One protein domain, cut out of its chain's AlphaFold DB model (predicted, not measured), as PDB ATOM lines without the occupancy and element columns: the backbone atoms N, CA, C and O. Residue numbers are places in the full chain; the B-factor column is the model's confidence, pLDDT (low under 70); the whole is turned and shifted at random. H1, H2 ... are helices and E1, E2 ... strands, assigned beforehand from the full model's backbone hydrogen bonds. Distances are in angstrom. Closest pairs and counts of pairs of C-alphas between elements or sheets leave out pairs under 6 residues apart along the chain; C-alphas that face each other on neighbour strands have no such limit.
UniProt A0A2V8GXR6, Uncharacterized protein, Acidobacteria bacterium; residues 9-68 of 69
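Overview. This is residues 9 to 68 of the 69 residues of an uncharacterized protein of Acidobacteria bacterium (UniProt A0A2V8GXR6). A long two-stranded hairpin, E1 and E2, makes much of the length of a loose, elongated shape; after E2 the backbone folds back through the one-turn helix H1 and a long loop, residues 38 to 49, to a second, very small hairpin, E3 and E4, set among loops far from H1. The printed part has 60 residues, with one named helix and four named strands in the order E1, E2, H1, E3, E4. Each hairpin is an antiparallel sheet of two strands; the class is mostly strand, though only 27 of the 60 residues are in named elements. The radius of gyration of the C-alphas is 14.1 A, and the spans are 42 by 24 by 18 A.

Arrangement. E1, residues 9 to 16, and E2, residues 19 to 27, form a hairpin, antiparallel at 166 degrees, with N 10 and O 25 at 2.9 A and N 21 and O 14 at 2.8 A, within hydrogen-bond range. H1, residues 34 to 37, comes closest to E1 at the C-alphas of Phe 10 and Pro 34, 5.8 A apart. It is too short for an O i to N i+4 pair; its one O i to N i+3 pair is within range. E3, residues 50 to 52, and E4, residues 65 to 67, form a hairpin, antiparallel at 134 degrees, with N 52 and O 65 at 2.8 A, within hydrogen-bond range. Residues 43 to 44 pair antiparallel with residues 50 to 51 of E3. Both E1 and E2 are apart from E3 and E4.

Along the chain. E1 begins at C-alpha 9 (-4.002, -23.129, -18.260) and is 23.1 A long; E2 is 26.7 A, H1 5.4 A and E3 6.4 A. E4, 6.3 A, ends at C-alpha 67 (4.682, -53.754, -13.134).

Size, cuts and confidence. The C-alphas farthest apart, of Gly 30 and Asn 47, are 43.5 A apart. The printed part has no cut. The links H1 to E3 and E3 to E4 are long. Residues 35 to 39 have pLDDT under 70.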
ATOM      1  N   THR A   9      -4.962 -22.255 -18.936       91.44
ATOM      2  CA  THR A   9      -4.002 -23.129 -18.260       91.44
ATOM      3  C   THR A   9      -4.574 -24.536 -18.116       91.44
ATOM      4  O   THR A   9      -5.724 -24.710 -17.685       91.44
ATOM      5  N   PHE A  10      -3.766 -25.535 -18.458       89.69
ATOM      6  CA  PHE A  10      -3.978 -26.939 -18.118       89.69
ATOM      7  C   PHE A  10      -2.947 -27.350 -17.070       89.69
ATOM      8  O   PHE A  10      -1.795 -26.930 -17.154       89.69
ATOM      9  N   ALA A  11      -3.378 -28.146 -16.095       89.62
ATOM     10  CA  ALA A  11      -2.509 -28.694 -15.072       89.62
ATOM     11  C   ALA A  11      -2.761 -30.193 -14.934       89.62
ATOM     12  O   ALA A  11      -3.916 -30.630 -14.888       89.62
ATOM     13  N   GLU A  12      -1.682 -30.956 -14.843       88.69
ATOM     14  CA  GLU A  12      -1.700 -32.379 -14.545       88.69
ATOM     15  C   GLU A  12      -1.035 -32.591 -13.186       88.69
ATOM     16  O   GLU A  12       0.077 -32.119 -12.942       88.69
ATOM     17  N   ILE A  13      -1.748 -33.258 -12.279       90.50
ATOM     18  CA  ILE A  13      -1.332 -33.428 -10.889       90.50
ATOM     19  C   ILE A  13      -1.214 -34.917 -10.605       90.50
ATOM     20  O   ILE A  13      -2.192 -35.657 -10.715       90.50
ATOM     21  N   HIS A  14      -0.021 -35.332 -10.194       91.12
ATOM     22  CA  HIS A  14       0.289 -36.712  -9.842       91.12
ATOM     23  C   HIS A  14       0.914 -36.791  -8.464       91.12
ATOM     24  O   HIS A  14       1.652 -35.901  -8.044       91.12
ATOM     25  N   MET A  15       0.675 -37.903  -7.781       93.69
ATOM     26  CA  MET A  15       1.314 -38.201  -6.508       93.69
ATOM     27  C   MET A  15       2.059 -39.532  -6.592       93.69
ATOM     28  O   MET A  15       1.580 -40.481  -7.217       93.69
ATOM     29  N   LEU A  16       3.228 -39.613  -5.962       92.25
ATOM     30  CA  LEU A  16       3.973 -40.858  -5.778       92.25
ATOM     31  C   LEU A  16       4.821 -40.752  -4.514       92.25
ATOM     32  O   LEU A  16       5.644 -39.850  -4.416       92.25
ATOM     33  N   GLU A  17       4.636 -41.670  -3.564       89.62
ATOM     34  CA  GLU A  17       5.499 -41.802  -2.376       89.62
ATOM     35  C   GLU A  17       5.719 -40.476  -1.622       89.62
ATOM     36  O   GLU A  17       6.850 -40.038  -1.411       89.62
ATOM     37  N   ASN A  18       4.632 -39.802  -1.228       91.94
ATOM     38  CA  ASN A  18       4.676 -38.492  -0.556       91.94
ATOM     39  C   ASN A  18       5.278 -37.341  -1.380       91.94
ATOM     40  O   ASN A  18       5.500 -36.260  -0.838       91.94
ATOM     41  N   ARG A  19       5.493 -37.528  -2.684       92.88
ATOM     42  CA  ARG A  19       5.888 -36.462  -3.609       92.88
ATOM     43  C   ARG A  19       4.705 -36.066  -4.479       92.88
ATOM     44  O   ARG A  19       4.014 -36.930  -5.018       92.88
ATOM     45  N   LEU A  20       4.497 -34.760  -4.611       94.44
ATOM     46  CA  LEU A  20       3.491 -34.158  -5.479       94.44
ATOM     47  C   LEU A  20       4.188 -33.589  -6.718       94.44
ATOM     48  O   LEU A  20       5.091 -32.764  -6.592       94.44
ATOM     49  N   TYR A  21       3.765 -34.034  -7.895       92.12
ATOM     50  CA  TYR A  21       4.248 -33.560  -9.187       92.12
ATOM     51  C   TYR A  21       3.136 -32.757  -9.850       92.12
ATOM     52  O   TYR A  21       2.014 -33.248  -9.988       92.12
ATOM     53  N   ILE A  22       3.450 -31.525 -10.239       92.81
ATOM     54  CA  ILE A  22       2.520 -30.619 -10.907       92.81
ATOM     55  C   ILE A  22       3.173 -30.192 -12.214       92.81
ATOM     56  O   ILE A  22       4.253 -29.602 -12.207       92.81
ATOM     57  N   PHE A  23       2.512 -30.503 -13.321       88.44
ATOM     58  CA  PHE A  23       2.882 -30.033 -14.647       88.44
ATOM     59  C   PHE A  23       1.844 -29.013 -15.076       88.44
ATOM     60  O   PHE A  23       0.651 -29.302 -15.007       88.44
ATOM     61  N   GLU A  24       2.271 -27.838 -15.525       90.06
ATOM     62  CA  GLU A  24       1.362 -26.825 -16.045       90.06
ATOM     63  C   GLU A  24       1.813 -26.304 -17.404       90.06
ATOM     64  O   GLU A  24       3.003 -26.226 -17.711       90.06
ATOM     65  N   ALA A  25       0.830 -25.947 -18.223       87.31
ATOM     66  CA  ALA A  25       1.045 -25.272 -19.489       87.31
ATOM     67  C   ALA A  25      -0.075 -24.261 -19.729       87.31
ATOM     68  O   ALA A  25      -1.257 -24.553 -19.517       87.31
ATOM     69  N   THR A  26       0.296 -23.082 -20.222       91.75
ATOM     70  CA  THR A  26      -0.638 -22.003 -20.550       91.75
ATOM     71  C   THR A  26      -0.562 -21.683 -22.031       91.75
ATOM     72  O   THR A  26       0.515 -21.463 -22.578       91.75
ATOM     73  N   VAL A  27      -1.722 -21.630 -22.684       91.25
ATOM     74  CA  VAL A  27      -1.849 -21.162 -24.068       91.25
ATOM     75  C   VAL A  27      -2.474 -19.772 -24.113       91.25
ATOM     76  O   VAL A  27      -3.382 -19.497 -23.318       91.25
ATOM     77  N   PRO A  28      -2.061 -18.905 -25.053       94.62
ATOM     78  CA  PRO A  28      -2.674 -17.596 -25.208       94.62
ATOM     79  C   PRO A  28      -4.130 -17.719 -25.672       94.62
ATOM     80  O   PRO A  28      -4.588 -18.760 -26.164       94.62
ATOM     81  N   LYS A  29      -4.870 -16.620 -25.535       94.94
ATOM     82  CA  LYS A  29      -6.233 -16.505 -26.053       94.94
ATOM     83  C   LYS A  29      -6.258 -16.804 -27.558       94.94
ATOM     84  O   LYS A  29      -5.454 -16.274 -28.314       94.94
ATOM     85  N   GLY A  30      -7.195 -17.647 -27.993       91.12
ATOM     86  CA  GLY A  30      -7.398 -17.981 -29.411       91.12
ATOM     87  C   GLY A  30      -6.518 -19.109 -29.967       91.12
ATOM     88  O   GLY A  30      -6.824 -19.618 -31.040       91.12
ATOM     89  N   ALA A  31      -5.490 -19.563 -29.242       90.75
ATOM     90  CA  ALA A  31      -4.747 -20.774 -29.609       90.75
ATOM     91  C   ALA A  31      -5.625 -22.043 -29.483       90.75
ATOM     92  O   ALA A  31      -6.712 -21.982 -28.899       90.75
ATOM     93  N   PRO A  32      -5.195 -23.218 -29.980       85.75
ATOM     94  CA  PRO A  32      -5.882 -24.481 -29.708       85.75
ATOM     95  C   PRO A  32      -6.037 -24.770 -28.199       85.75
ATOM     96  O   PRO A  32      -5.235 -24.287 -27.395       85.75
ATOM     97  N   PRO A  33      -7.077 -25.518 -27.774       77.06
ATOM     98  CA  PRO A  33      -7.285 -25.852 -26.365       77.06
ATOM     99  C   PRO A  33      -6.086 -26.577 -25.747       77.06
ATOM    100  O   PRO A  33      -5.519 -27.468 -26.383       77.06
ATOM    101  N   PRO A  34      -5.739 -26.280 -24.481       73.25
ATOM    102  CA  PRO A  34      -4.568 -26.872 -23.853       73.25
ATOM    103  C   PRO A  34      -4.749 -28.360 -23.507       73.25
ATOM    104  O   PRO A  34      -3.801 -29.003 -23.086       73.25
ATOM    105  N   ALA A  35      -5.933 -28.943 -23.728       69.19
ATOM    106  CA  ALA A  35      -6.155 -30.385 -23.606       69.19
ATOM    107  C   ALA A  35      -5.258 -31.213 -24.553       69.19
ATOM    108  O   ALA A  35      -5.004 -32.379 -24.286       69.19
ATOM    109  N   LEU A  36      -4.723 -30.609 -25.623       65.94
ATOM    110  CA  LEU A  36      -3.697 -31.235 -26.467       65.94
ATOM    111  C   LEU A  36      -2.342 -31.411 -25.754       65.94
ATOM    112  O   LEU A  36      -1.509 -32.176 -26.226       65.94
ATOM    113  N   PHE A  37      -2.127 -30.745 -24.615       64.38
ATOM    114  CA  PHE A  37      -0.989 -30.977 -23.721       64.38
ATOM    115  C   PHE A  37      -1.269 -32.069 -22.686       64.38
ATOM    116  O   PHE A  37      -0.522 -32.174 -21.719       64.38
ATOM    117  N   GLN A  38      -2.320 -32.880 -22.852       68.12
ATOM    118  CA  GLN A  38      -2.485 -34.074 -22.031       68.12
ATOM    119  C   GLN A  38      -1.319 -35.026 -22.328       68.12
ATOM    120  O   GLN A  38      -1.297 -35.727 -23.343       68.12
ATOM    121  N   GLN A  39      -0.308 -35.002 -21.465       67.88
ATOM    122  CA  GLN A  39       0.880 -35.822 -21.614       67.88
ATOM    123  C   GLN A  39       0.582 -37.221 -21.074       67.88
ATOM    124  O   GLN A  39      -0.082 -37.402 -20.061       67.88
ATOM    125  N   SER A  40       1.077 -38.252 -21.758       75.50
ATOM    126  CA  SER A  40       1.087 -39.605 -21.195       75.50
ATOM    127  C   SER A  40       2.262 -39.725 -20.228       75.50
ATOM    128  O   SER A  40       3.287 -40.321 -20.563       75.50
ATOM    129  N   VAL A  41       2.147 -39.105 -19.051       84.00
ATOM    130  CA  VAL A  41       3.209 -39.124 -18.039       84.00
ATOM    131  C   VAL A  41       3.344 -40.530 -17.450       84.00
ATOM    132  O   VAL A  41       2.368 -41.165 -17.047       84.00
ATOM    133  N   GLY A  42       4.577 -41.036 -17.407       88.38
ATOM    134  CA  GLY A  42       4.928 -42.310 -16.786       88.38
ATOM    135  C   GLY A  42       5.942 -42.109 -15.668       88.38
ATOM    136  O   GLY A  42       6.904 -41.366 -15.834       88.38
ATOM    137  N   PHE A  43       5.741 -42.799 -14.546       91.88
ATOM    138  CA  PHE A  43       6.665 -42.786 -13.415       91.88
ATOM    139  C   PHE A  43       7.434 -44.105 -13.329       91.88
ATOM    140  O   PHE A  43       6.879 -45.182 -13.577       91.88
ATOM    141  N   VAL A  44       8.702 -44.010 -12.938       92.94
ATOM    142  CA  VAL A  44       9.529 -45.133 -12.490       92.94
ATOM    143  C   VAL A  44       9.868 -44.936 -11.018       92.94
ATOM    144  O   VAL A  44      10.026 -43.800 -10.567       92.94
ATOM    145  N   ASP A  45       9.931 -46.027 -10.264       90.62
ATOM    146  CA  ASP A  45      10.382 -45.983  -8.874       90.62
ATOM    147  C   ASP A  45      11.918 -45.899  -8.772       90.62
ATOM    148  O   ASP A  45      12.633 -45.852  -9.777       90.62
ATOM    149  N   SER A  46      12.441 -45.887  -7.544       90.81
ATOM    150  CA  SER A  46      13.886 -45.839  -7.281       90.81
ATOM    151  C   SER A  46      14.673 -47.038  -7.825       90.81
ATOM    152  O   SER A  46      15.888 -46.937  -7.969       90.81
ATOM    153  N   ASN A  47      14.002 -48.146  -8.148       92.38
ATOM    154  CA  ASN A  47      14.600 -49.343  -8.734       92.38
ATOM    155  C   ASN A  47      14.428 -49.385 -10.265       92.38
ATOM    156  O   ASN A  47      14.753 -50.391 -10.893       92.38
ATOM    157  N   GLY A  48      13.892 -48.320 -10.871       92.38
ATOM    158  CA  GLY A  48      13.624 -48.247 -12.306       92.38
ATOM    159  C   GLY A  48      12.381 -49.022 -12.754       92.38
ATOM    160  O   GLY A  48      12.165 -49.184 -13.955       92.38
ATOM    161  N   VAL A  49      11.543 -49.499 -11.828       94.88
ATOM    162  CA  VAL A  49      10.337 -50.265 -12.167       94.88
ATOM    163  C   VAL A  49       9.185 -49.315 -12.470       94.88
ATOM    164  O   VAL A  49       8.934 -48.351 -11.745       94.88
ATOM    165  N   ARG A  50       8.440 -49.602 -13.544       93.44
ATOM    166  CA  ARG A  50       7.293 -48.792 -13.957       93.44
ATOM    167  C   ARG A  50       6.194 -48.813 -12.896       93.44
ATOM    168  O   ARG A  50       5.698 -49.874 -12.507       93.44
ATOM    169  N   VAL A  51       5.739 -47.622 -12.525       94.81
ATOM    170  CA  VAL A  51       4.564 -47.418 -11.678       94.81
ATOM    171  C   VAL A  51       3.309 -47.390 -12.548       94.81
ATOM    172  O   VAL A  51       3.240 -46.682 -13.558       94.81
ATOM    173  N   ARG A  52       2.291 -48.167 -12.164       93.38
ATOM    174  CA  ARG A  52       1.013 -48.260 -12.874       93.38
ATOM    175  C   ARG A  52      -0.140 -47.745 -12.022       93.38
ATOM    176  O   ARG A  52      -0.674 -48.448 -11.164       93.38
ATOM    177  N   TYR A  53      -0.593 -46.548 -12.371       91.19
ATOM    178  CA  TYR A  53      -1.859 -45.993 -11.910       91.19
ATOM    179  C   TYR A  53      -3.022 -46.723 -12.597       91.19
ATOM    180  O   TYR A  53      -3.030 -46.901 -13.819       91.19
ATOM    181  N   ARG A  54      -3.987 -47.197 -11.802       89.12
ATOM    182  CA  ARG A  54      -5.242 -47.810 -12.286       89.12
ATOM    183  C   ARG A  54      -6.461 -46.908 -12.065       89.12
ATOM    184  O   ARG A  54      -7.502 -47.133 -12.667       89.12
ATOM    185  N   SER A  55      -6.309 -45.903 -11.213       87.81
ATOM    186  CA  SER A  55      -7.300 -44.900 -10.839       87.81
ATOM    187  C   SER A  55      -6.568 -43.620 -10.434       87.81
ATOM    188  O   SER A  55      -5.335 -43.609 -10.354       87.81
ATOM    189  N   ILE A  56      -7.322 -42.563 -10.129       88.62
ATOM    190  CA  ILE A  56      -6.789 -41.403  -9.405       88.62
ATOM    191  C   ILE A  56      -6.132 -41.907  -8.112       88.62
ATOM    192  O   ILE A  56      -6.682 -42.781  -7.435       88.62
ATOM    193  N   TYR A  57      -4.948 -41.382  -7.803       92.31
ATOM    194  CA  TYR A  57      -4.166 -41.766  -6.634       92.31
ATOM    195  C   TYR A  57      -3.866 -40.552  -5.758       92.31
ATOM    196  O   TYR A  57      -3.527 -39.473  -6.239       92.31
ATOM    197  N   SER A  58      -3.946 -40.778  -4.455       93.44
ATOM    198  CA  SER A  58      -3.382 -39.939  -3.408       93.44
ATOM    199  C   SER A  58      -2.839 -40.865  -2.323       93.44
ATOM    200  O   SER A  58      -3.209 -42.039  -2.262       93.44
ATOM    201  N   ASN A  59      -2.022 -40.338  -1.417       92.50
ATOM    202  CA  ASN A  59      -1.501 -41.105  -0.283       92.50
ATOM    203  C   ASN A  59      -2.578 -41.671   0.667       92.50
ATOM    204  O   ASN A  59      -2.245 -42.456   1.549       92.50
ATOM    205  N   ALA A  60      -3.848 -41.275   0.522       92.00
ATOM    206  CA  ALA A  60      -4.963 -41.862   1.268       92.00
ATOM    207  C   ALA A  60      -5.401 -43.235   0.716       92.00
ATOM    208  O   ALA A  60      -6.170 -43.941   1.364       92.00
ATOM    209  N   TYR A  61      -4.921 -43.616  -0.473       92.06
ATOM    210  CA  TYR A  61      -5.186 -44.901  -1.112       92.06
ATOM    211  C   TYR A  61      -3.953 -45.815  -1.066       92.06
ATOM    212  O   TYR A  61      -2.826 -45.329  -0.924       92.06
ATOM    213  N   PRO A  62      -4.133 -47.140  -1.239       92.50
ATOM    214  CA  PRO A  62      -3.012 -48.052  -1.421       92.50
ATOM    215  C   PRO A  62      -2.077 -47.585  -2.547       92.50
ATOM    216  O   PRO A  62      -2.565 -47.084  -3.568       92.50
ATOM    217  N   PRO A  63      -0.748 -47.754  -2.397       92.38
ATOM    218  CA  PRO A  63       0.205 -47.365  -3.425       92.38
ATOM    219  C   PRO A  63      -0.108 -48.005  -4.788       92.38
ATOM    220  O   PRO A  63      -0.542 -49.161  -4.840       92.38
ATOM    221  N   PRO A  64       0.138 -47.292  -5.902       94.06
ATOM    222  CA  PRO A  64      -0.010 -47.852  -7.238       94.06
ATOM    223  C   PRO A  64       0.911 -49.064  -7.437       94.06
ATOM    224  O   PRO A  64       1.988 -49.169  -6.847       94.06
ATOM    225  N   ALA A  65       0.486 -49.990  -8.296       94.19
ATOM    226  CA  ALA A  65       1.227 -51.222  -8.541       94.19
ATOM    227  C   ALA A  65       2.539 -50.956  -9.295       94.19
ATOM    228  O   ALA A  65       2.601 -50.096 -10.173       94.19
ATOM    229  N   ARG A  66       3.560 -51.764  -9.006       93.69
ATOM    230  CA  ARG A  66       4.796 -51.863  -9.794       93.69
ATOM    231  C   ARG A  66       4.636 -53.002 -10.792       93.69
ATOM    232  O   ARG A  66       4.249 -54.099 -10.390       93.69
ATOM    233  N   VAL A  67       4.874 -52.748 -12.076       88.94
ATOM    234  CA  VAL A  67       4.682 -53.754 -13.134       88.94
ATOM    235  C   VAL A  67       5.992 -53.942 -13.890       88.94
ATOM    236  O   VAL A  67       6.512 -52.985 -14.464       88.94
ATOM    237  N   GLN A  68       6.512 -55.170 -13.881       73.00
ATOM    238  CA  GLN A  68       7.573 -55.621 -14.783       73.00
ATOM    239  C   GLN A  68       6.922 -56.371 -15.951       73.00
ATOM    240  O   GLN A  68       5.910 -57.047 -15.750       73.00
TER     241      GLN A  68